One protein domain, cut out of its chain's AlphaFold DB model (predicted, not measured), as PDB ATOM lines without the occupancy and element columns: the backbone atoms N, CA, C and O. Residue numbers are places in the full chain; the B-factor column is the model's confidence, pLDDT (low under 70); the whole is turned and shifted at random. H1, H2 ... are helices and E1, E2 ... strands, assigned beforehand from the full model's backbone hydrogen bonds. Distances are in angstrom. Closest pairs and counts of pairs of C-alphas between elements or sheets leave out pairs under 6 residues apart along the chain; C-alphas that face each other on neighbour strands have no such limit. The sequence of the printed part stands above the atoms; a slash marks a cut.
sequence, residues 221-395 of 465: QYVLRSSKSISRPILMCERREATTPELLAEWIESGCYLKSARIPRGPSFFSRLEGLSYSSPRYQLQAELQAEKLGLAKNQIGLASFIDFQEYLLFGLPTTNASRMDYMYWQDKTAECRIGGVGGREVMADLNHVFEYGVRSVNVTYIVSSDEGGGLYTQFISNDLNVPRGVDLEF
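This is residues 221 to 395 of the 465 residues of an uncharacterized protein of Candidatus Altiarchaeales archaeon (UniProt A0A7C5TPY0). With little regular structure, small strand pairs E1-E2 and E3-E4 sit among loops and short helices, with H4 at one end and the E5-E6 loop at the other. Of 175 printed residues, 68 are in seven helices and six strands, mixed class: H1-H2-E1-H3-H4-E2-H5-H6-E3-E4-H7-E5-E6. Compact, with radius of gyration of the C-alphas 18.2 A, it spans 59 by 45 by 36 A.

Find E1, residues 257 to 259, antiparallel to E2, residues 303 to 305: N 258 is 2.8 A from O 304. In the hairpin of E3, residues 337 to 339, and E4, 347 to 349, N 337 is 2.9 A from O 349. Helix O i to N i+4 pairs are within hydrogen-bond range; H6, residues 326 to 329, is too short.

H1 runs from C-alpha 221 at (-27.651, 42.193, -33.509) to C-alpha 225; then find H2, residues 245 to 254, H3, residues 269 to 273, H4, residues 281 to 294, 20.1 A from first to last C-alpha, H5, residues 309 to 314, H7, residues 351 to 356, E5, residues 365 to 367, and E6, residues 379 to 381, with C-alpha 381 at (-35.617, 8.771, -37.450).

The printed part has no cut; H1-H2, H5-H6 and E5-E6 links are long; residues 360 to 395 are among those under pLDDT 70.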
ATOM      1  N   GLN A 221     -28.285  43.447 -33.887       95.88
ATOM      2  CA  GLN A 221     -27.651  42.193 -33.509       95.88
ATOM      3  C   GLN A 221     -27.545  41.264 -34.720       95.88
ATOM      4  O   GLN A 221     -26.482  40.694 -34.957       95.88
ATOM      5  N   TYR A 222     -28.607  41.151 -35.519       96.19
ATOM      6  CA  TYR A 222     -28.602  40.303 -36.712       96.19
ATOM      7  C   TYR A 222     -27.610  40.804 -37.766       96.19
ATOM      8  O   TYR A 222     -26.807  40.031 -38.302       96.19
ATOM      9  N   VAL A 223     -27.613  42.112 -38.025       97.31
ATOM     10  CA  VAL A 223     -26.715  42.732 -39.007       97.31
ATOM     11  C   VAL A 223     -25.256  42.581 -38.586       97.31
ATOM     12  O   VAL A 223     -24.432  42.121 -39.373       97.31
ATOM     13  N   LEU A 224     -24.906  42.896 -37.336       96.88
ATOM     14  CA  LEU A 224     -23.519  42.772 -36.881       96.88
ATOM     15  C   LEU A 224     -23.056  41.310 -36.837       96.88
ATOM     16  O   LEU A 224     -21.934  41.007 -37.244       96.88
ATOM     17  N   ARG A 225     -23.914  40.372 -36.415       95.69
ATOM     18  CA  ARG A 225     -23.573  38.937 -36.377       95.69
ATOM     19  C   ARG A 225     -23.427  38.312 -37.763       95.69
ATOM     20  O   ARG A 225     -22.683  37.346 -37.910       95.69
ATOM     21  N   SER A 226     -24.069  38.883 -38.778       95.44
ATOM     22  CA  SER A 226     -23.881  38.519 -40.189       95.44
ATOM     23  C   SER A 226     -22.734  39.289 -40.863       95.44
ATOM     24  O   SER A 226     -22.634  39.315 -42.090       95.44
ATOM     25  N   SER A 227     -21.849  39.930 -40.084       95.88
ATOM     26  CA  SER A 227     -20.751  40.766 -40.598       95.88
ATOM     27  C   SER A 227     -21.238  41.846 -41.576       95.88
ATOM     28  O   SER A 227     -20.582  42.118 -42.578       95.88
ATOM     29  N   LYS A 228     -22.423  42.417 -41.314       96.31
ATOM     30  CA  LYS A 228     -23.127  43.407 -42.149       96.31
ATOM     31  C   LYS A 228     -23.509  42.924 -43.550       96.31
ATOM     32  O   LYS A 228     -23.838  43.738 -44.409       96.31
ATOM     33  N   SER A 229     -23.464  41.615 -43.793       96.31
ATOM     34  CA  SER A 229     -23.793  41.048 -45.105       96.31
ATOM     35  C   SER A 229     -25.298  40.970 -45.333       96.31
ATOM     36  O   SER A 229     -25.747  41.061 -46.471       96.31
ATOM     37  N   ILE A 230     -26.071  40.816 -44.253       96.44
ATOM     38  CA  ILE A 230     -27.524  40.675 -44.299       96.44
ATOM     39  C   ILE A 230     -28.152  41.846 -43.553       96.44
ATOM     40  O   ILE A 230     -27.848  42.079 -42.383       96.44
ATOM     41  N   SER A 231     -29.040  42.561 -44.244       96.56
ATOM     42  CA  SER A 231     -29.936  43.539 -43.632       96.56
ATOM     43  C   SER A 231     -31.178  42.826 -43.108       96.56
ATOM     44  O   SER A 231     -31.723  41.944 -43.773       96.56
ATOM     45  N   ARG A 232     -31.610  43.182 -41.901       96.06
ATOM     46  CA  ARG A 232     -32.739  42.555 -41.225       96.06
ATOM     47  C   ARG A 232     -33.598  43.590 -40.495       96.06
ATOM     48  O   ARG A 232     -33.449  43.757 -39.282       96.06
ATOM     49  N   PRO A 233     -34.526  44.266 -41.194       97.31
ATOM     50  CA  PRO A 233     -35.543  45.061 -40.528       97.31
ATOM     51  C   PRO A 233     -36.464  44.150 -39.716       97.31
ATOM     52  O   PRO A 233     -36.823  43.048 -40.138       97.31
ATOM     53  N   ILE A 234     -36.866  44.617 -38.540       97.00
ATOM     54  CA  ILE A 234     -37.804  43.903 -37.681       97.00
ATOM     55  C   ILE A 234     -39.184  43.967 -38.331       97.00
ATOM     56  O   ILE A 234     -39.801  45.025 -38.377       97.00
ATOM     57  N   LEU A 235     -39.676  42.834 -38.819       96.19
ATOM     58  CA  LEU A 235     -41.023  42.676 -39.371       96.19
ATOM     59  C   LEU A 235     -41.738  41.600 -38.567       96.19
ATOM     60  O   LEU A 235     -41.195  40.508 -38.428       96.19
ATOM     61  N   MET A 236     -42.917  41.875 -38.014       94.19
ATOM     62  CA  MET A 236     -43.606  40.891 -37.170       94.19
ATOM     63  C   MET A 236     -44.356  39.870 -38.026       94.19
ATOM     64  O   MET A 236     -44.987  40.219 -39.021       94.19
ATOM     65  N   CYS A 237     -44.319  38.594 -37.641       91.06
ATOM     66  CA  CYS A 237     -45.104  37.581 -38.339       91.06
ATOM     67  C   CYS A 237     -46.611  37.815 -38.107       91.06
ATOM     68  O   CYS A 237     -47.056  37.967 -36.968       91.06
ATOM     69  N   GLU A 238     -47.419  37.784 -39.175       85.88
ATOM     70  CA  GLU A 238     -48.875  38.010 -39.100       85.88
ATOM     71  C   GLU A 238     -49.589  36.932 -38.258       85.88
ATOM     72  O   GLU A 238     -50.583  37.193 -37.573       85.88
ATOM     73  N   ARG A 239     -49.065  35.699 -38.282       73.50
ATOM     74  CA  ARG A 239     -49.593  34.552 -37.535       73.50
ATOM     75  C   ARG A 239     -48.674  34.183 -36.379       73.50
ATOM     76  O   ARG A 239     -47.458  34.203 -36.512       73.50
ATOM     77  N   ARG A 240     -49.278  33.787 -35.255       67.44
ATOM     78  CA  ARG A 240     -48.564  33.402 -34.023       67.44
ATOM     79  C   ARG A 240     -48.270  31.905 -33.905       67.44
ATOM     80  O   ARG A 240     -47.468  31.518 -33.068       67.44
ATOM     81  N   GLU A 241     -48.905  31.070 -34.728       72.62
ATOM     82  CA  GLU A 241     -48.750  29.611 -34.689       72.62
ATOM     83  C   GLU A 241     -48.476  29.069 -36.098       72.62
ATOM     84  O   GLU A 241     -49.263  29.299 -37.022       72.62
ATOM     85  N   ALA A 242     -47.376  28.331 -36.250       66.00
ATOM     86  CA  ALA A 242     -47.046  27.576 -37.448       66.00
ATOM     87  C   ALA A 242     -47.719  26.201 -37.365       66.00
ATOM     88  O   ALA A 242     -47.128  25.203 -36.956       66.00
ATOM     89  N   THR A 243     -48.994  26.138 -37.743       72.50
ATOM     90  CA  THR A 243     -49.752  24.878 -37.706       72.50
ATOM     91  C   THR A 243     -49.319  23.879 -38.779       72.50
ATOM     92  O   THR A 243     -49.670  22.701 -38.674       72.50
ATOM     93  N   THR A 244     -48.553  24.317 -39.786       74.25
ATOM     94  CA  THR A 244     -48.039  23.467 -40.865       74.25
ATOM     95  C   THR A 244     -46.555  23.741 -41.158       74.25
ATOM     96  O   THR A 244     -46.075  24.854 -40.916       74.25
ATOM     97  N   PRO A 245     -45.808  22.752 -41.692       73.25
ATOM     98  CA  PRO A 245     -44.423  22.942 -42.124       73.25
ATOM     99  C   PRO A 245     -44.243  24.040 -43.181       73.25
ATOM    100  O   PRO A 245     -43.207  24.699 -43.201       73.25
ATOM    101  N   GLU A 246     -45.238  24.264 -44.042       79.44
ATOM    102  CA  GLU A 246     -45.201  25.303 -45.080       79.44
ATOM    103  C   GLU A 246     -45.193  26.704 -44.467       79.44
ATOM    104  O   GLU A 246     -44.398  27.539 -44.885       79.44
ATOM    105  N   LEU A 247     -46.015  26.948 -43.440       80.31
ATOM    106  CA  LEU A 247     -46.048  28.238 -42.745       80.31
ATOM    107  C   LEU A 247     -44.734  28.510 -42.001       80.31
ATOM    108  O   LEU A 247     -44.256  29.637 -41.952       80.31
ATOM    109  N   LEU A 248     -44.105  27.467 -41.457       80.44
ATOM    110  CA  LEU A 248     -42.777  27.593 -40.863       80.44
ATOM    111  C   LEU A 248     -41.704  27.908 -41.916       80.44
ATOM    112  O   LEU A 248     -40.806  28.708 -41.665       80.44
ATOM    113  N   ALA A 249     -41.787  27.285 -43.093       80.94
ATOM    114  CA  ALA A 249     -40.898  27.590 -44.206       80.94
ATOM    115  C   ALA A 249     -41.071  29.042 -44.679       80.94
ATOM    116  O   ALA A 249     -40.072  29.716 -44.907       80.94
ATOM    117  N   GLU A 250     -42.311  29.532 -44.743       85.94
ATOM    118  CA  GLU A 250     -42.635  30.934 -45.027       85.94
ATOM    119  C   GLU A 250     -42.042  31.881 -43.972       85.94
ATOM    120  O   GLU A 250     -41.482  32.919 -44.317       85.94
ATOM    121  N   TRP A 251     -42.095  31.537 -42.682       87.00
ATOM    122  CA  TRP A 251     -41.467  32.345 -41.626       87.00
ATOM    123  C   TRP A 251     -39.943  32.394 -41.737       87.00
ATOM    124  O   TRP A 251     -39.342  33.434 -41.482       87.00
ATOM    125  N   ILE A 252     -39.311  31.288 -42.139       87.00
ATOM    126  CA  ILE A 252     -37.865  31.246 -42.383       87.00
ATOM    127  C   ILE A 252     -37.497  32.132 -43.572       87.00
ATOM    128  O   ILE A 252     -36.572  32.927 -43.456       87.00
ATOM    129  N   GLU A 253     -38.228  32.012 -44.683       88.19
ATOM    130  CA  GLU A 253     -37.981  32.789 -45.904       88.19
ATOM    131  C   GLU A 253     -38.271  34.282 -45.725       88.19
ATOM    132  O   GLU A 253     -37.499  35.122 -46.173       88.19
ATOM    133  N   SER A 254     -39.385  34.627 -45.074       90.50
ATOM    134  CA  SER A 254     -39.737  36.025 -44.787       90.50
ATOM    135  C   SER A 254     -38.820  36.644 -43.745       90.50
ATOM    136  O   SER A 254     -38.660  37.863 -43.692       90.50
ATOM    137  N   GLY A 255     -38.251  35.806 -42.882       91.12
ATOM    138  CA  GLY A 255     -37.389  36.247 -41.818       91.12
ATOM    139  C   GLY A 255     -38.082  37.079 -40.737       91.12
ATOM    140  O   GLY A 255     -37.412  37.801 -39.989       91.12
ATOM    141  N   CYS A 256     -39.407  36.988 -40.656       94.19
ATOM    142  CA  CYS A 256     -40.194  37.739 -39.695       94.19
ATOM    143  C   CYS A 256     -39.877  37.331 -38.243       94.19
ATOM    144  O   CYS A 256     -39.342  36.256 -37.952       94.19
ATOM    145  N   TYR A 257     -40.193  38.231 -37.318       94.31
ATOM    146  CA  TYR A 257     -39.989  38.080 -35.890       94.31
ATOM    147  C   TYR A 257     -41.247  37.552 -35.213       94.31
ATOM    148  O   TYR A 257     -42.381  37.922 -35.525       94.31
ATOM    149  N   LEU A 258     -41.008  36.694 -34.234       91.19
ATOM    150  CA  LEU A 258     -41.993  36.062 -33.384       91.19
ATOM    151  C   LEU A 258     -41.796  36.531 -31.946       91.19
ATOM    152  O   LEU A 258     -40.679  36.805 -31.489       91.19
ATOM    153  N   LYS A 259     -42.901  36.541 -31.205       88.88
ATOM    154  CA  LYS A 259     -42.883  36.651 -29.750       88.88
ATOM    155  C   LYS A 259     -42.128  35.457 -29.171       88.88
ATOM    156  O   LYS A 259     -42.472  34.320 -29.475       88.88
ATOM    157  N   SER A 260     -41.143  35.705 -28.313       82.25
ATOM    158  CA  SER A 260     -40.470  34.644 -27.559       82.25
ATOM    159  C   SER A 260     -41.168  34.439 -26.217       82.25
ATOM    160  O   SER A 260     -41.031  35.250 -25.291       82.25
ATOM    161  N   ALA A 261     -41.950  33.365 -26.107       66.38
ATOM    162  CA  ALA A 261     -42.846  33.154 -24.982       66.38
ATOM    163  C   ALA A 261     -42.259  32.345 -23.822       66.38
ATOM    164  O   ALA A 261     -42.884  32.287 -22.750       66.38
ATOM    165  N   ARG A 262     -41.085  31.718 -23.973       65.62
ATOM    166  CA  ARG A 262     -40.516  30.825 -22.944       65.62
ATOM    167  C   ARG A 262     -39.012  30.941 -22.751       65.62
ATOM    168  O   ARG A 262     -38.320  31.632 -23.472       65.62
ATOM    169  N   ILE A 263     -38.550  30.321 -21.663       55.53
ATOM    170  CA  ILE A 263     -37.158  30.311 -21.204       55.53
ATOM    171  C   ILE A 263     -36.333  29.339 -22.074       55.53
ATOM    172  O   ILE A 263     -36.764  28.191 -22.208       55.53
ATOM    173  N   PRO A 264     -35.145  29.745 -22.568       58.59
ATOM    174  CA  PRO A 264     -34.558  31.079 -22.418       58.59
ATOM    175  C   PRO A 264     -35.318  32.115 -23.253       58.59
ATOM    176  O   PRO A 264     -35.552  31.902 -24.433       58.59
ATOM    177  N   ARG A 265     -35.705  33.236 -22.627       80.75
ATOM    178  CA  ARG A 265     -36.425  34.304 -23.328       80.75
ATOM    179  C   ARG A 265     -35.478  34.917 -24.352       80.75
ATOM    180  O   ARG A 265     -34.399  35.376 -23.964       80.75
ATOM    181  N   GLY A 266     -35.900  34.949 -25.612       89.75
ATOM    182  CA  GLY A 266     -35.211  35.686 -26.664       89.75
ATOM    183  C   GLY A 266     -34.973  37.140 -26.235       89.75
ATOM    184  O   GLY A 266     -35.731  37.669 -25.411       89.75
ATOM    185  N   PRO A 267     -33.900  37.784 -26.717       95.19
ATOM    186  CA  PRO A 267     -33.553  39.141 -26.320       95.19
ATOM    187  C   PRO A 267     -34.669  40.123 -26.680       95.19
ATOM    188  O   PRO A 267     -35.251  40.051 -27.761       95.19
ATOM    189  N   SER A 268     -34.979  41.038 -25.757       95.94
ATOM    190  CA  SER A 268     -35.817  42.198 -26.072       95.94
ATOM    191  C   SER A 268     -35.090  43.136 -27.027       95.94
ATOM    192  O   SER A 268     -33.869  43.051 -27.145       95.94
ATOM    193  N   PHE A 269     -35.799  44.072 -27.660       97.56
ATOM    194  CA  PHE A 269     -35.149  45.042 -28.543       97.56
ATOM    195  C   PHE A 269     -34.015  45.802 -27.841       97.56
ATOM    196  O   PHE A 269     -32.899  45.825 -28.346       97.56
ATOM    197  N   PHE A 270     -34.239  46.308 -26.623       97.75
ATOM    198  CA  PHE A 270     -33.165  46.941 -25.854       97.75
ATOM    199  C   PHE A 270     -32.006  45.985 -25.521       97.75
ATOM    200  O   PHE A 270     -30.852  46.389 -25.597       97.75
ATOM    201  N   SER A 271     -32.276  44.703 -25.245       97.06
ATOM    202  CA  SER A 271     -31.205  43.708 -25.055       97.06
ATOM    203  C   SER A 271     -30.395  43.489 -26.344       97.06
ATOM    204  O   SER A 271     -29.186  43.288 -26.279       97.06
ATOM    205  N   ARG A 272     -31.040  43.562 -27.519       97.19
ATOM    206  CA  ARG A 272     -30.372  43.488 -28.831       97.19
ATOM    207  C   ARG A 272     -29.497  44.714 -29.095       97.19
ATOM    208  O   ARG A 272     -28.398  44.550 -29.618       97.19
ATOM    209  N   LEU A 273     -29.928  45.912 -28.678       98.12
ATOM    210  CA  LEU A 273     -29.100  47.131 -28.736       98.12
ATOM    211  C   LEU A 273     -27.827  47.014 -27.877       98.12
ATOM    212  O   LEU A 273     -26.813  47.623 -28.206       98.12
ATOM    213  N   GLU A 274     -27.865  46.201 -26.820       97.88
ATOM    214  CA  GLU A 274     -26.723  45.882 -25.948       97.88
ATOM    215  C   GLU A 274     -25.927  44.644 -26.396       97.88
ATOM    216  O   GLU A 274     -24.996  44.208 -25.717       97.88
ATOM    217  N   GLY A 275     -26.308  44.017 -27.512       96.50
ATOM    218  CA  GLY A 275     -25.653  42.815 -28.032       96.50
ATOM    219  C   GLY A 275     -25.910  41.541 -27.223       96.50
ATOM    220  O   GLY A 275     -25.322  40.495 -27.520       96.50
ATOM    221  N   LEU A 276     -26.812  41.586 -26.238       95.00
ATOM    222  CA  LEU A 276     -27.184  40.443 -25.413       95.00
ATOM    223  C   LEU A 276     -28.052  39.465 -26.208       95.00
ATOM    224  O   LEU A 276     -28.933  39.848 -26.972       95.00
ATOM    225  N   SER A 277     -27.833  38.170 -26.012       91.06
ATOM    226  CA  SER A 277     -28.589  37.111 -26.702       91.06
ATOM    227  C   SER A 277     -29.728  36.531 -25.850       91.06
ATOM    228  O   SER A 277     -30.240  35.452 -26.134       91.06
ATOM    229  N   TYR A 278     -30.111  37.223 -24.778       92.00
ATOM    230  CA  TYR A 278     -31.246  36.902 -23.914       92.00
ATOM    231  C   TYR A 278     -31.870  38.195 -23.390       92.00
ATOM    232  O   TYR A 278     -31.206  39.230 -23.338       92.00
ATOM    233  N   SER A 279     -33.145  38.149 -22.997       91.31
ATOM    234  CA  SER A 279     -33.797  39.326 -22.413       91.31
ATOM    235  C   SER A 279     -33.245  39.593 -21.013       91.31
ATOM    236  O   SER A 279     -33.363  38.735 -20.130       91.31
ATOM    237  N   SER A 280     -32.635  40.764 -20.806       92.38
ATOM    238  CA  SER A 280     -32.143  41.158 -19.484       92.38
ATOM    239  C   SER A 280     -33.302  41.190 -18.471       92.38
ATOM    240  O   SER A 280     -34.348  41.784 -18.760       92.38
ATOM    241  N   PRO A 281     -33.142  40.611 -17.260       91.25
ATOM    242  CA  PRO A 281     -34.149  40.700 -16.201       91.25
ATOM    243  C   PRO A 281     -34.570  42.140 -15.878       91.25
ATOM    244  O   PRO A 281     -35.713  42.363 -15.484       91.25
ATOM    245  N   ARG A 282     -33.670  43.113 -16.100       90.88
ATOM    246  CA  ARG A 282     -33.932  44.547 -15.920       90.88
ATOM    247  C   ARG A 282     -35.103  45.021 -16.779       90.88
ATOM    248  O   ARG A 282     -36.070  45.552 -16.243       90.88
ATOM    249  N   TYR A 283     -35.051  44.765 -18.087       93.38
ATOM    250  CA  TYR A 283     -36.092  45.200 -19.023       93.38
ATOM    251  C   TYR A 283     -37.435  44.533 -18.757       93.38
ATOM    252  O   TYR A 283     -38.481  45.159 -18.910       93.38
ATOM    253  N   GLN A 284     -37.412  43.270 -18.329       92.06
ATOM    254  CA  GLN A 284     -38.628  42.573 -17.941       92.06
ATOM    255  C   GLN A 284     -39.279  43.238 -16.724       92.06
ATOM    256  O   GLN A 284     -40.479  43.499 -16.740       92.06
ATOM    257  N   LEU A 285     -38.492  43.509 -15.682       91.38
ATOM    258  CA  LEU A 285     -38.988  44.137 -14.464       91.38
ATOM    259  C   LEU A 285     -39.538  45.542 -14.748       91.38
ATOM    260  O   LEU A 285     -40.628  45.868 -14.289       91.38
ATOM    261  N   GLN A 286     -38.825  46.344 -15.544       91.31
ATOM    262  CA  GLN A 286     -39.289  47.668 -15.975       91.31
ATOM    263  C   GLN A 286     -40.632  47.581 -16.713       91.31
ATOM    264  O   GLN A 286     -41.567  48.292 -16.355       91.31
ATOM    265  N   ALA A 287     -40.762  46.679 -17.691       93.19
ATOM    266  CA  ALA A 287     -42.007  46.488 -18.434       93.19
ATOM    267  C   ALA A 287     -43.176  46.076 -17.521       93.19
ATOM    268  O   ALA A 287     -44.283  46.598 -17.644       93.19
ATOM    269  N   GLU A 288     -42.937  45.165 -16.573       92.75
ATOM    270  CA  GLU A 288     -43.960  44.706 -15.626       92.75
ATOM    271  C   GLU A 288     -44.411  45.811 -14.666       92.75
ATOM    272  O   GLU A 288     -45.613  45.954 -14.433       92.75
ATOM    273  N   LEU A 289     -43.467  46.593 -14.136       91.31
ATOM    274  CA  LEU A 289     -43.747  47.706 -13.232       91.31
ATOM    275  C   LEU A 289     -44.467  48.854 -13.953       91.31
ATOM    276  O   LEU A 289     -45.406  49.423 -13.396       91.31
ATOM    277  N   GLN A 290     -44.083  49.184 -15.191       92.12
ATOM    278  CA  GLN A 290     -44.795  50.193 -15.980       92.12
ATOM    279  C   GLN A 290     -46.209  49.739 -16.346       92.12
ATOM    280  O   GLN A 290     -47.154  50.523 -16.223       92.12
ATOM    281  N   ALA A 291     -46.377  48.476 -16.750       93.25
ATOM    282  CA  ALA A 291     -47.696  47.924 -17.036       93.25
ATOM    283  C   ALA A 291     -48.604  48.005 -15.801       93.25
ATOM    284  O   ALA A 291     -49.739  48.459 -15.902       93.25
ATOM    285  N   GLU A 292     -48.088  47.655 -14.623       93.69
ATOM    286  CA  GLU A 292     -48.821  47.763 -13.361       93.69
ATOM    287  C   GLU A 292     -49.191  49.213 -13.018       93.69
ATOM    288  O   GLU A 292     -50.359  49.502 -12.757       93.69
ATOM    289  N   LYS A 293     -48.231  50.142 -13.115       92.19
ATOM    290  CA  LYS A 293     -48.428  51.581 -12.863       92.19
ATOM    291  C   LYS A 293     -49.516  52.201 -13.747       92.19
ATOM    292  O   LYS A 293     -50.226  53.098 -13.298       92.19
ATOM    293  N   LEU A 294     -49.641  51.742 -14.991       94.62
ATOM    294  CA  LEU A 294     -50.616  52.251 -15.961       94.62
ATOM    295  C   LEU A 294     -51.904  51.413 -16.050       94.62
ATOM    296  O   LEU A 294     -52.784  51.746 -16.841       94.62
ATOM    297  N   GLY A 295     -52.031  50.330 -15.275       95.69
ATOM    298  CA  GLY A 295     -53.176  49.416 -15.365       95.69
ATOM    299  C   GLY A 295     -53.260  48.655 -16.698       95.69
ATOM    300  O   GLY A 295     -54.354  48.311 -17.147       95.69
ATOM    301  N   LEU A 296     -52.121  48.412 -17.347       94.56
ATOM    302  CA  LEU A 296     -51.994  47.675 -18.604       94.56
ATOM    303  C   LEU A 296     -51.710  46.185 -18.348       94.56
ATOM    304  O   LEU A 296     -51.264  45.776 -17.275       94.56
ATOM    305  N   ALA A 297     -51.956  45.349 -19.357       93.81
ATOM    306  CA  ALA A 297     -51.632  43.927 -19.289       93.81
ATOM    307  C   ALA A 297     -50.110  43.698 -19.297       93.81
ATOM    308  O   ALA A 297     -49.378  44.350 -20.042       93.81
ATOM    309  N   LYS A 298     -49.638  42.730 -18.501       92.31
ATOM    310  CA  LYS A 298     -48.235  42.293 -18.521       92.31
ATOM    311  C   LYS A 298     -47.975  41.487 -19.793       92.31
ATOM    312  O   LYS A 298     -48.549  40.412 -19.971       92.31
ATOM    313  N   ASN A 299     -47.091  41.988 -20.647       91.31
ATOM    314  CA  ASN A 299     -46.702  41.333 -21.890       91.31
ATOM    315  C   ASN A 299     -45.294  40.732 -21.789       91.31
ATOM    316  O   ASN A 299     -44.497  41.066 -20.911       91.31
ATOM    317  N   GLN A 300     -44.984  39.823 -22.708       91.06
ATOM    318  CA  GLN A 300     -43.610  39.370 -22.917       91.06
ATOM    319  C   GLN A 300     -42.940  40.317 -23.906       91.06
ATOM    320  O   GLN A 300     -43.606  40.844 -24.789       91.06
ATOM    321  N   ILE A 301     -41.636  40.505 -23.740       94.56
ATOM    322  CA  ILE A 301     -40.869  41.529 -24.460       94.56
ATOM    323  C   ILE A 301     -39.762  40.938 -25.339       94.56
ATOM    324  O   ILE A 301     -38.983  41.677 -25.927       94.56
ATOM    325  N   GLY A 302     -39.625  39.609 -25.347       93.88
ATOM    326  CA  GLY A 302     -38.563  38.908 -26.058       93.88
ATOM    327  C   GLY A 302     -38.897  38.710 -27.530       93.88
ATOM    328  O   GLY A 302     -40.023  38.340 -27.867       93.88
ATOM    329  N   LEU A 303     -37.893  38.900 -28.381       93.31
ATOM    330  CA  LEU A 303     -37.965  38.714 -29.825       93.31
ATOM    331  C   LEU A 303     -37.159  37.499 -30.252       93.31
ATOM    332  O   LEU A 303     -36.049  37.284 -29.758       93.31
ATOM    333  N   ALA A 304     -37.678  36.755 -31.221       91.88
ATOM    334  CA  ALA A 304     -36.950  35.688 -31.888       91.88
ATOM    335  C   ALA A 304     -37.233  35.715 -33.390       91.88
ATOM    336  O   ALA A 304     -38.354  36.011 -33.794       91.88
ATOM    337  N   SER A 305     -36.245  35.380 -34.208       91.94
ATOM    338  CA  SER A 305     -36.445  35.152 -35.640       91.94
ATOM    339  C   SER A 305     -35.754  33.863 -36.074       91.94
ATOM    340  O   SER A 305     -34.959  33.280 -35.328       91.94
ATOM    341  N   PHE A 306     -36.084  33.388 -37.272       90.31
ATOM    342  CA  PHE A 306     -35.378  32.267 -37.874       90.31
ATOM    343  C   PHE A 306     -34.239  32.753 -38.765       90.31
ATOM    344  O   PHE A 306     -34.367  33.718 -39.518       90.31
ATOM    345  N   ILE A 307     -33.130  32.026 -38.726       90.88
ATOM    346  CA  ILE A 307     -32.034  32.162 -39.667       90.88
ATOM    347  C   ILE A 307     -32.345  31.350 -40.916       90.88
ATOM    348  O   ILE A 307     -32.558  30.131 -40.852       90.88
ATOM    349  N   ASP A 308     -32.305  32.031 -42.057       91.19
ATOM    350  CA  ASP A 308     -32.298  31.374 -43.349       91.19
ATOM    351  C   ASP A 308     -30.865  30.956 -43.710       91.19
ATOM    352  O   ASP A 308     -29.997  31.762 -44.045       91.19
ATOM    353  N   PHE A 309     -30.601  29.652 -43.638       89.38
ATOM    354  CA  PHE A 309     -29.309  29.097 -44.035       89.38
ATOM    355  C   PHE A 309     -29.030  29.257 -45.532       89.38
ATOM    356  O   PHE A 309     -27.862  29.285 -45.907       89.38
ATOM    357  N   GLN A 310     -30.052  29.359 -46.390       90.25
ATOM    358  CA  GLN A 310     -29.829  29.621 -47.814       90.25
ATOM    359  C   GLN A 310     -29.292  31.036 -48.018       90.25
ATOM    360  O   GLN A 310     -28.309  31.208 -48.736       90.25
ATOM    361  N   GLU A 311     -29.874  32.014 -47.322       93.31
ATOM    362  CA  GLU A 311     -29.370  33.386 -47.270       93.31
ATOM    363  C   GLU A 311     -27.931  33.425 -46.731       93.31
ATOM    364  O   GLU A 311     -27.039  33.968 -47.382       93.31
ATOM    365  N   TYR A 312     -27.653  32.759 -45.605       93.06
ATOM    366  CA  TYR A 312     -26.299  32.712 -45.039       93.06
ATOM    367  C   TYR A 312     -25.279  32.107 -46.013       93.06
ATOM    368  O   TYR A 312     -24.214  32.687 -46.219       93.06
ATOM    369  N   LEU A 313     -25.608  30.980 -46.657       92.75
ATOM    370  CA  LEU A 313     -24.739  30.355 -47.659       92.75
ATOM    371  C   LEU A 313     -24.498  31.271 -48.863       92.75
ATOM    372  O   LEU A 313     -23.374  31.326 -49.362       92.75
ATOM    373  N   LEU A 314     -25.524  31.997 -49.315       95.38
ATOM    374  CA  LEU A 314     -25.419  32.946 -50.425       95.38
ATOM    375  C   LEU A 314     -24.425  34.075 -50.115       95.38
ATOM    376  O   LEU A 314     -23.666  34.474 -50.997       95.38
ATOM    377  N   PHE A 315     -24.392  34.542 -48.866       96.19
ATOM    378  CA  PHE A 315     -23.445  35.555 -48.388       96.19
ATOM    379  C   PHE A 315     -22.110  34.980 -47.882       96.19
ATOM    380  O   PHE A 315     -21.264  35.726 -47.392       96.19
ATOM    381  N   GLY A 316     -21.880  33.668 -48.011       95.25
ATOM    382  CA  GLY A 316     -20.641  33.018 -47.574       95.25
ATOM    383  C   GLY A 316     -20.468  32.943 -46.052       95.25
ATOM    384  O   GLY A 316     -19.351  32.757 -45.570       95.25
ATOM    385  N   LEU A 317     -21.558  33.085 -45.295       94.25
ATOM    386  CA  LEU A 317     -21.575  32.939 -43.844       94.25
ATOM    387  C   LEU A 317     -21.599  31.448 -43.460       94.25
ATOM    388  O   LEU A 317     -22.198  30.628 -44.163       94.25
ATOM    389  N   PRO A 318     -20.953  31.061 -42.346       90.25
ATOM    390  CA  PRO A 318     -20.892  29.664 -41.938       90.25
ATOM    391  C   PRO A 318     -22.283  29.152 -41.558       90.25
ATOM    392  O   PRO A 318     -22.993  29.776 -40.784       90.25
ATOM    393  N   THR A 319     -22.673  27.972 -42.028       85.81
ATOM    394  CA  THR A 319     -23.829  27.251 -41.477       85.81
ATOM    395  C   THR A 319     -23.323  26.179 -40.524       85.81
ATOM    396  O   THR A 319     -22.591  25.280 -40.939       85.81
ATOM    397  N   THR A 320     -23.677  26.276 -39.246       83.38
ATOM    398  CA  THR A 320     -23.324  25.288 -38.219       83.38
ATOM    399  C   THR A 320     -24.489  24.316 -37.992       83.38
ATOM    400  O   THR A 320     -25.571  24.481 -38.552       83.38
ATOM    401  N   ASN A 321     -24.295  23.309 -37.136       81.25
ATOM    402  CA  ASN A 321     -25.389  22.458 -36.640       81.25
ATOM    403  C   ASN A 321     -26.186  23.126 -35.493       81.25
ATOM    404  O   ASN A 321     -26.865  22.437 -34.727       81.25
ATOM    405  N   ALA A 322     -26.059  24.444 -35.317       83.56
ATOM    406  CA  ALA A 322     -26.792  25.177 -34.297       83.56
ATOM    407  C   ALA A 322     -28.285  25.292 -34.648       83.56
ATOM    408  O   ALA A 322     -28.714  25.068 -35.783       83.56
ATOM    409  N   SER A 323     -29.082  25.644 -33.642       84.88
ATOM    410  CA  SER A 323     -30.481  26.028 -33.817       84.88
ATOM    411  C   SER A 323     -30.618  27.104 -34.895       84.88
ATOM    412  O   SER A 323     -29.768  27.978 -35.000       84.88
ATOM    413  N   ARG A 324     -31.696  27.071 -35.679       88.12
ATOM    414  CA  ARG A 324     -32.063  28.146 -36.611       88.12
ATOM    415  C   ARG A 324     -32.717  29.330 -35.906       88.12
ATOM    416  O   ARG A 324     -32.982  30.324 -36.564       88.12
ATOM    417  N   MET A 325     -32.987  29.248 -34.605       89.56
ATOM    418  CA  MET A 325     -33.432  30.408 -33.831       89.56
ATOM    419  C   MET A 325     -32.265  31.383 -33.674       89.56
ATOM    420  O   MET A 325     -31.238  31.001 -33.114       89.56
ATOM    421  N   ASP A 326     -32.425  32.621 -34.126       90.06
ATOM    422  CA  ASP A 326     -31.359  33.627 -34.225       90.06
ATOM    423  C   ASP A 326     -30.510  33.766 -32.950       90.06
ATOM    424  O   ASP A 326     -29.301  33.529 -32.947       90.06
ATOM    425  N   TYR A 327     -31.154  34.031 -31.818       86.25
ATOM    426  CA  TYR A 327     -30.475  34.271 -30.551       86.25
ATOM    427  C   TYR A 327     -29.819  33.011 -29.956       86.25
ATOM    428  O   TYR A 327     -28.933  33.125 -29.108       86.25
ATOM    429  N   MET A 328     -30.246  31.813 -30.375       87.25
ATOM    430  CA  MET A 328     -29.630  30.539 -29.983       87.25
ATOM    431  C   MET A 328     -28.482  30.154 -30.909       87.25
ATOM    432  O   MET A 328     -27.472  29.630 -30.441       87.25
ATOM    433  N   TYR A 329     -28.638  30.421 -32.203       88.19
ATOM    434  CA  TYR A 329     -27.640  30.150 -33.224       88.19
ATOM    435  C   TYR A 329     -26.306  30.810 -32.871       88.19
ATOM    436  O   TYR A 329     -25.278  30.142 -32.844       88.19
ATOM    437  N   TRP A 330     -26.325  32.091 -32.487       88.00
ATOM    438  CA  TRP A 330     -25.106  32.823 -32.110       88.00
ATOM    439  C   TRP A 330     -24.503  32.407 -30.759       88.00
ATOM    440  O   TRP A 330     -23.446  32.913 -30.386       88.00
ATOM    441  N   GLN A 331     -25.166  31.519 -30.015       87.25
ATOM    442  CA  GLN A 331     -24.651  30.914 -28.782       87.25
ATOM    443  C   GLN A 331     -24.110  29.493 -29.016       87.25
ATOM    444  O   GLN A 331     -23.864  28.784 -28.041       87.25
ATOM    445  N   ASP A 332     -24.013  29.044 -30.274       83.69
ATOM    446  CA  ASP A 332     -23.673  27.666 -30.656       83.69
ATOM    447  C   ASP A 332     -24.558  26.609 -29.970       83.69
ATOM    448  O   ASP A 332     -24.162  25.458 -29.761       83.69
ATOM    449  N   LYS A 333     -25.794  26.982 -29.614       84.00
ATOM    450  CA  LYS A 333     -26.746  26.050 -29.011       84.00
ATOM    451  C   LYS A 333     -27.304  25.134 -30.085       84.00
ATOM    452  O   LYS A 333     -27.971  25.577 -31.021       84.00
ATOM    453  N   THR A 334     -27.048  23.842 -29.933       77.69
ATOM    454  CA  THR A 334     -27.576  22.805 -30.818       77.69
ATOM    455  C   THR A 334     -29.078  22.651 -30.631       77.69
ATOM    456  O   THR A 334     -29.583  22.668 -29.509       77.69
ATOM    457  N   ALA A 335     -29.792  22.460 -31.734       69.75
ATOM    458  CA  ALA A 335     -31.185  22.054 -31.686       69.75
ATOM    459  C   ALA A 335     -31.322  20.585 -31.280       69.75
ATOM    460  O   ALA A 335     -30.565  19.731 -31.740       69.75
ATOM    461  N   GLU A 336     -32.346  20.286 -30.489       66.94
ATOM    462  CA  GLU A 336     -32.708  18.912 -30.118       66.94
ATOM    463  C   GLU A 336     -33.812  18.336 -31.015       66.94
ATOM    464  O   GLU A 336     -34.134  17.152 -30.931       66.94
ATOM    465  N   CYS A 337     -34.415  19.157 -31.879       64.69
ATOM    466  CA  CYS A 337     -35.519  18.755 -32.736       64.69
ATOM    467  C   CYS A 337     -35.395  19.234 -34.170       64.69
ATOM    468  O   CYS A 337     -34.935  20.341 -34.457       64.69
ATOM    469  N   ARG A 338     -35.865  18.360 -35.066       68.06
ATOM    470  CA  ARG A 338     -36.017  18.635 -36.487       68.06
ATOM    471  C   ARG A 338     -37.497  18.655 -36.835       68.06
ATOM    472  O   ARG A 338     -38.231  17.713 -36.540       68.06
ATOM    473  N   ILE A 339     -37.937  19.727 -37.473       64.56
ATOM    474  CA  ILE A 339     -39.289  19.813 -38.033       64.56
ATOM    475  C   ILE A 339     -39.197  19.396 -39.502       64.56
ATOM    476  O   ILE A 339     -38.437  20.008 -40.252       64.56
ATOM    477  N   GLY A 340     -39.924  18.347 -39.904       55.84
ATOM    478  CA  GLY A 340     -39.900  17.813 -41.270       55.84
ATOM    479  C   GLY A 340     -41.152  16.994 -41.596       55.84
ATOM    480  O   GLY A 340     -41.617  16.225 -40.763       55.84
ATOM    481  N   GLY A 341     -41.699  17.185 -42.802       51.00
ATOM    482  CA  GLY A 341     -42.912  16.501 -43.285       51.00
ATOM    483  C   GLY A 341     -43.218  16.715 -44.775       51.00
ATOM    484  O   GLY A 341     -43.832  15.859 -45.404       51.00
ATOM    485  N   VAL A 342     -42.718  17.798 -45.380       40.88
ATOM    486  CA  VAL A 342     -42.797  18.054 -46.830       40.88
ATOM    487  C   VAL A 342     -41.395  18.386 -47.346       40.88
ATOM    488  O   VAL A 342     -40.589  18.975 -46.626       40.88
ATOM    489  N   GLY A 343     -41.066  17.904 -48.547       40.28
ATOM    490  CA  GLY A 343     -39.702  17.796 -49.073       40.28
ATOM    491  C   GLY A 343     -38.780  18.991 -48.792       40.28
ATOM    492  O   GLY A 343     -39.010  20.097 -49.266       40.28
ATOM    493  N   GLY A 344     -37.673  18.719 -48.093       51.72
ATOM    494  CA  GLY A 344     -36.434  19.483 -48.254       51.72
ATOM    495  C   GLY A 344     -36.108  20.606 -47.264       51.72
ATOM    496  O   GLY A 344     -35.135  21.309 -47.522       51.72
ATOM    497  N   ARG A 345     -36.819  20.804 -46.142       54.22
ATOM    498  CA  ARG A 345     -36.440  21.853 -45.165       54.22
ATOM    499  C   ARG A 345     -36.559  21.395 -43.713       54.22
ATOM    500  O   ARG A 345     -37.573  21.611 -43.065       54.22
ATOM    501  N   GLU A 346     -35.498  20.777 -43.197       64.06
ATOM    502  CA  GLU A 346     -35.370  20.493 -41.764       64.06
ATOM    503  C   GLU A 346     -35.093  21.794 -40.996       64.06
ATOM    504  O   GLU A 346     -34.058  22.438 -41.197       64.06
ATOM    505  N   VAL A 347     -36.004  22.184 -40.105       67.06
ATOM    506  CA  VAL A 347     -35.768  23.283 -39.155       67.06
ATOM    507  C   VAL A 347     -35.151  22.709 -37.897       67.06
ATOM    508  O   VAL A 347     -35.731  21.816 -37.287       67.06
ATOM    509  N   MET A 348     -33.989  23.227 -37.518       74.19
ATOM    510  CA  MET A 348     -33.305  22.869 -36.281       74.19
ATOM    511  C   MET A 348     -33.782  23.816 -35.175       74.19
ATOM    512  O   MET A 348     -33.424  24.986 -35.191       74.19
ATOM    513  N   ALA A 349     -34.591  23.342 -34.229       74.00
ATOM    514  CA  ALA A 349     -35.004  24.108 -33.047       74.00
ATOM    515  C   ALA A 349     -35.042  23.210 -31.797       74.00
ATOM    516  O   ALA A 349     -35.038  21.985 -31.910       74.00
ATOM    517  N   ASP A 350     -35.061  23.783 -30.591       74.44
ATOM    518  CA  ASP A 350     -35.315  22.976 -29.390       74.44
ATOM    519  C   ASP A 350     -36.800  22.574 -29.288       74.44
ATOM    520  O   ASP A 350     -37.679  23.214 -29.874       74.44
ATOM    521  N   LEU A 351     -37.090  21.515 -28.526       72.12
ATOM    522  CA  LEU A 351     -38.456  21.008 -28.329       72.12
ATOM    523  C   LEU A 351     -39.430  22.077 -27.819       72.12
ATOM    524  O   LEU A 351     -40.601  22.077 -28.201       72.12
ATOM    525  N   ASN A 352     -38.974  22.975 -26.944       74.38
ATOM    526  CA  ASN A 352     -39.840  23.990 -26.352       74.38
ATOM    527  C   ASN A 352     -40.323  24.986 -27.409       74.38
ATOM    528  O   ASN A 352     -41.509  25.310 -27.408       74.38
ATOM    529  N   HIS A 353     -39.445  25.406 -28.319       78.00
ATOM    530  CA  HIS A 353     -39.779  26.282 -29.441       78.00
ATOM    531  C   HIS A 353     -40.704  25.593 -30.435       78.00
ATOM    532  O   HIS A 353     -41.699  26.174 -30.855       78.00
ATOM    533  N   VAL A 354     -40.432  24.328 -30.769       74.69
ATOM    534  CA  VAL A 354     -41.304  23.571 -31.679       74.69
ATOM    535  C   VAL A 354     -42.740  23.507 -31.144       74.69
ATOM    536  O   VAL A 354     -43.693  23.775 -31.877       74.69
ATOM    537  N   PHE A 355     -42.903  23.219 -29.848       75.75
ATOM    538  CA  PHE A 355     -44.221  23.210 -29.213       75.75
ATOM    539  C   PHE A 355     -44.848  24.600 -29.088       75.75
ATOM    540  O   PHE A 355     -46.072  24.712 -29.148       75.75
ATOM    541  N   GLU A 356     -44.041  25.642 -28.892       75.69
ATOM    542  CA  GLU A 356     -44.511  27.027 -28.839       75.69
ATOM    543  C   GLU A 356     -45.156  27.453 -30.158       75.69
ATOM    544  O   GLU A 356     -46.206  28.088 -30.143       75.69
ATOM    545  N   TYR A 357     -44.600  27.016 -31.287       74.44
ATOM    546  CA  TYR A 357     -45.132  27.338 -32.609       74.44
ATOM    547  C   TYR A 357     -46.285  26.437 -33.054       74.44
ATOM    548  O   TYR A 357     -46.747  26.563 -34.182       74.44
ATOM    549  N   GLY A 358     -46.784  25.545 -32.193       72.44
ATOM    550  CA  GLY A 358     -47.928  24.689 -32.516       72.44
ATOM    551  C   GLY A 358     -47.635  23.638 -33.590       72.44
ATOM    552  O   GLY A 358     -48.569  23.030 -34.118       72.44
ATOM    553  N   VAL A 359     -46.355  23.396 -33.890       70.00
ATOM    554  CA  VAL A 359     -45.917  22.407 -34.874       70.00
ATOM    555  C   VAL A 359     -46.157  21.017 -34.297       70.00
ATOM    556  O   VAL A 359     -45.586  20.637 -33.274       70.00
ATOM    557  N   ARG A 360     -47.041  20.255 -34.947       64.38
ATOM    558  CA  ARG A 360     -47.509  18.957 -34.432       64.38
ATOM    559  C   ARG A 360     -46.791  17.745 -35.024       64.38
ATOM    560  O   ARG A 360     -46.888  16.660 -34.463       64.38
ATOM    561  N   SER A 361     -46.093  17.921 -36.142       62.81
ATOM    562  CA  SER A 361     -45.284  16.894 -36.805       62.81
ATOM    563  C   SER A 361     -43.805  17.177 -36.552       62.81
ATOM    564  O   SER A 361     -43.211  18.043 -37.201       62.81
ATOM    565  N   VAL A 362     -43.221  16.484 -35.575       58.47
ATOM    566  CA  VAL A 362     -41.816  16.667 -35.192       58.47
ATOM    567  C   VAL A 362     -41.089  15.346 -35.354       58.47
ATOM    568  O   VAL A 362     -41.489  14.339 -34.772       58.47
ATOM    569  N   ASN A 363     -39.997  15.367 -36.113       62.00
ATOM    570  CA  ASN A 363     -39.098  14.231 -36.206       62.00
ATOM    571  C   ASN A 363     -38.061  14.379 -35.097       62.00
ATOM    572  O   ASN A 363     -37.099  15.147 -35.198       62.00
ATOM    573  N   VAL A 364     -38.275  13.655 -34.002       54.59
ATOM    574  CA  VAL A 364     -37.319  13.614 -32.897       54.59
ATOM    575  C   VAL A 364     -36.265  12.561 -33.220       54.59
ATOM    576  O   VAL A 364     -36.586  11.400 -33.472       54.59
ATOM    577  N   THR A 365     -34.999  12.974 -33.232       48.94
ATOM    578  CA  THR A 365     -33.867  12.054 -33.373       48.94
ATOM    579  C   THR A 365     -33.321  11.755 -31.984       48.94
ATOM    580  O   THR A 365     -32.831  12.659 -31.314       48.94
ATOM    581  N   TYR A 366     -33.377  10.496 -31.558       45.12
ATOM    582  CA  TYR A 366     -32.725  10.056 -30.323       45.12
ATOM    583  C   TYR A 366     -31.345   9.490 -30.653       45.12
ATOM    584  O   TYR A 366     -31.216   8.646 -31.543       45.12
ATOM    585  N   ILE A 367     -30.320   9.954 -29.937       40.81
ATOM    586  CA  ILE A 367     -28.968   9.394 -29.990       40.81
ATOM    587  C   ILE A 367     -28.764   8.620 -28.691       40.81
ATOM    588  O   ILE A 367     -28.767   9.213 -27.615       40.81
ATOM    589  N   VAL A 368     -28.615   7.301 -28.794       38.44
ATOM    590  CA  VAL A 368     -28.218   6.451 -27.667       38.44
ATOM    591  C   VAL A 368     -26.719   6.200 -27.802       38.44
ATOM    592  O   VAL A 368     -26.266   5.725 -28.844       38.44
ATOM    593  N   SER A 369     -25.944   6.586 -26.790       37.09
ATOM    594  CA  SER A 369     -24.520   6.264 -26.698       37.09
ATOM    595  C   SER A 369     -24.306   5.250 -25.583       37.09
ATOM    596  O   SER A 369     -24.635   5.540 -24.432       37.09
ATOM    597  N   SER A 370     -23.731   4.093 -25.911       38.41
ATOM    598  CA  SER A 370     -23.229   3.161 -24.907       38.41
ATOM    599  C   SER A 370     -21.796   3.546 -24.526       38.41
ATOM    600  O   SER A 370     -20.928   3.731 -25.381       38.41
ATOM    601  N   ASP A 371     -21.550   3.699 -23.223       38.78
ATOM    602  CA  ASP A 371     -20.236   4.080 -22.682       38.78
ATOM    603  C   ASP A 371     -19.215   2.925 -22.731       38.78
ATOM    604  O   ASP A 371     -18.028   3.110 -22.452       38.78
ATOM    605  N   GLU A 372     -19.640   1.723 -23.120       40.50
ATOM    606  CA  GLU A 372     -18.798   0.531 -23.129       40.50
ATOM    607  C   GLU A 372     -18.313   0.205 -24.544       40.50
ATOM    608  O   GLU A 372     -18.829  -0.660 -25.239       40.50
ATOM    609  N   GLY A 373     -17.277   0.940 -24.954       49.81
ATOM    610  CA  GLY A 373     -16.225   0.469 -25.856       49.81
ATOM    611  C   GLY A 373     -16.642  -0.424 -27.029       49.81
ATOM    612  O   GLY A 373     -16.393  -1.624 -27.008       49.81
ATOM    613  N   GLY A 374     -17.093   0.197 -28.122       44.84
ATOM    614  CA  GLY A 374     -16.932  -0.367 -29.466       44.84
ATOM    615  C   GLY A 374     -18.226  -0.595 -30.235       44.84
ATOM    616  O   GLY A 374     -18.743  -1.704 -30.279       44.84
ATOM    617  N   GLY A 375     -18.667   0.442 -30.950       39.12
ATOM    618  CA  GLY A 375     -19.673   0.335 -32.007       39.12
ATOM    619  C   GLY A 375     -20.767   1.385 -31.884       39.12
ATOM    620  O   GLY A 375     -21.809   1.131 -31.297       39.12
ATOM    621  N   LEU A 376     -20.550   2.560 -32.484       43.31
ATOM    622  CA  LEU A 376     -21.662   3.431 -32.872       43.31
ATOM    623  C   LEU A 376     -22.607   2.622 -33.767       43.31
ATOM    624  O   LEU A 376     -22.117   1.903 -34.627       43.31
ATOM    625  N   TYR A 377     -23.918   2.723 -33.542       46.12
ATOM    626  CA  TYR A 377     -24.966   3.011 -34.536       46.12
ATOM    627  C   TYR A 377     -26.323   2.504 -34.033       46.12
ATOM    628  O   TYR A 377     -26.609   1.317 -34.092       46.12
ATOM    629  N   THR A 378     -27.220   3.432 -33.692       36.62
ATOM    630  CA  THR A 378     -28.556   3.449 -34.308       36.62
ATOM    631  C   THR A 378     -29.128   4.860 -34.207       36.62
ATOM    632  O   THR A 378     -29.340   5.377 -33.116       36.62
ATOM    633  N   GLN A 379     -29.344   5.505 -35.355       36.16
ATOM    634  CA  GLN A 379     -30.115   6.741 -35.454       36.16
ATOM    635  C   GLN A 379     -31.559   6.334 -35.747       36.16
ATOM    636  O   GLN A 379     -31.847   5.815 -36.826       36.16
ATOM    637  N   PHE A 380     -32.465   6.541 -34.794       38.06
ATOM    638  CA  PHE A 380     -33.893   6.382 -35.052       38.06
ATOM    639  C   PHE A 380     -34.445   7.700 -35.576       38.06
ATOM    640  O   PHE A 380     -34.560   8.673 -34.832       38.06
ATOM    641  N   ILE A 381     -34.771   7.730 -36.868       36.22
ATOM    642  CA  ILE A 381     -35.617   8.771 -37.450       36.22
ATOM    643  C   ILE A 381     -37.048   8.263 -37.308       36.22
ATOM    644  O   ILE A 381     -37.517   7.449 -38.101       36.22
ATOM    645  N   SER A 382     -37.720   8.689 -36.240       39.50
ATOM    646  CA  SER A 382     -39.165   8.524 -36.124       39.50
ATOM    647  C   SER A 382     -39.811   9.562 -37.032       39.50
ATOM    648  O   SER A 382     -39.850  10.735 -36.668       39.50
ATOM    649  N   ASN A 383     -40.298   9.137 -38.198       35.19
ATOM    650  CA  ASN A 383     -41.257   9.938 -38.948       35.19
ATOM    651  C   ASN A 383     -42.626   9.778 -38.288       35.19
ATOM    652  O   ASN A 383     -43.082   8.657 -38.075       35.19
ATOM    653  N   ASP A 384     -43.227  10.921 -37.974       41.38
ATOM    654  CA  ASP A 384     -44.561  11.113 -37.406       41.38
ATOM    655  C   ASP A 384     -44.744  10.673 -35.947       41.38
ATOM    656  O   ASP A 384     -45.148   9.551 -35.648       41.38
ATOM    657  N   LEU A 385     -44.594  11.623 -35.018       34.50
ATOM    658  CA  LEU A 385     -45.316  11.548 -33.750       34.50
ATOM    659  C   LEU A 385     -46.146  12.814 -33.536       34.50
ATOM    660  O   LEU A 385     -45.621  13.900 -33.304       34.50
ATOM    661  N   ASN A 386     -47.462  12.644 -33.616       43.06
ATOM    662  CA  ASN A 386     -48.451  13.688 -33.410       43.06
ATOM    663  C   ASN A 386     -49.143  13.417 -32.068       43.06
ATOM    664  O   ASN A 386     -49.857  12.422 -31.944       43.06
ATOM    665  N   VAL A 387     -48.902  14.243 -31.039       35.00
ATOM    666  CA  VAL A 387     -49.443  13.973 -29.691       35.00
ATOM    667  C   VAL A 387     -49.965  15.246 -29.010       35.00
ATOM    668  O   VAL A 387     -49.187  16.066 -28.523       35.00
ATOM    669  N   PRO A 388     -51.295  15.426 -28.942       34.19
ATOM    670  CA  PRO A 388     -51.939  16.486 -28.167       34.19
ATOM    671  C   PRO A 388     -51.860  16.273 -26.643       34.19
ATOM    672  O   PRO A 388     -51.605  15.177 -26.146       34.19
ATOM    673  N   ARG A 389     -52.167  17.325 -25.867       26.59
ATOM    674  CA  ARG A 389     -52.255  17.258 -24.394       26.59
ATOM    675  C   ARG A 389     -53.343  16.282 -23.927       26.59
ATOM    676  O   ARG A 389     -54.502  16.430 -24.298       26.59
ATOM    677  N   GLY A 390     -52.959  15.364 -23.036       30.77
ATOM    678  CA  GLY A 390     -53.833  14.345 -22.436       30.77
ATOM    679  C   GLY A 390     -53.698  12.947 -23.045       30.77
ATOM    680  O   GLY A 390     -54.419  12.048 -22.628       30.77
ATOM    681  N   VAL A 391     -52.796  12.756 -24.011       29.98
ATOM    682  CA  VAL A 391     -52.610  11.474 -24.697       29.98
ATOM    683  C   VAL A 391     -51.440  10.704 -24.082       29.98
ATOM    684  O   VAL A 391     -50.310  11.190 -24.047       29.98
ATOM    685  N   ASP A 392     -51.739   9.501 -23.587       33.34
ATOM    686  CA  ASP A 392     -50.745   8.496 -23.215       33.34
ATOM    687  C   ASP A 392     -50.022   8.019 -24.483       33.34
ATOM    688  O   ASP A 392     -50.657   7.627 -25.462       33.34
ATOM    689  N   LEU A 393     -48.689   8.038 -24.469       32.09
ATOM    690  CA  LEU A 393     -47.898   7.425 -25.531       32.09
ATOM    691  C   LEU A 393     -47.818   5.920 -25.296       32.09
ATOM    692  O   LEU A 393     -47.126   5.448 -24.392       32.09
ATOM    693  N   GLU A 394     -48.560   5.172 -26.107       34.53
ATOM    694  CA  GLU A 394     -48.545   3.718 -26.100       34.53
ATOM    695  C   GLU A 394     -47.573   3.203 -27.162       34.53
ATOM    696  O   GLU A 394     -47.821   3.278 -28.363       34.53
ATOM    697  N   PHE A 395     -46.452   2.655 -26.705       34.56
ATOM    698  CA  PHE A 395     -45.529   1.929 -27.566       34.56
ATOM    699  C   PHE A 395     -46.007   0.484 -27.664       34.56
ATOM    700  O   PHE A 395     -45.822  -0.318 -26.744       34.56
TER     701      PHE A 395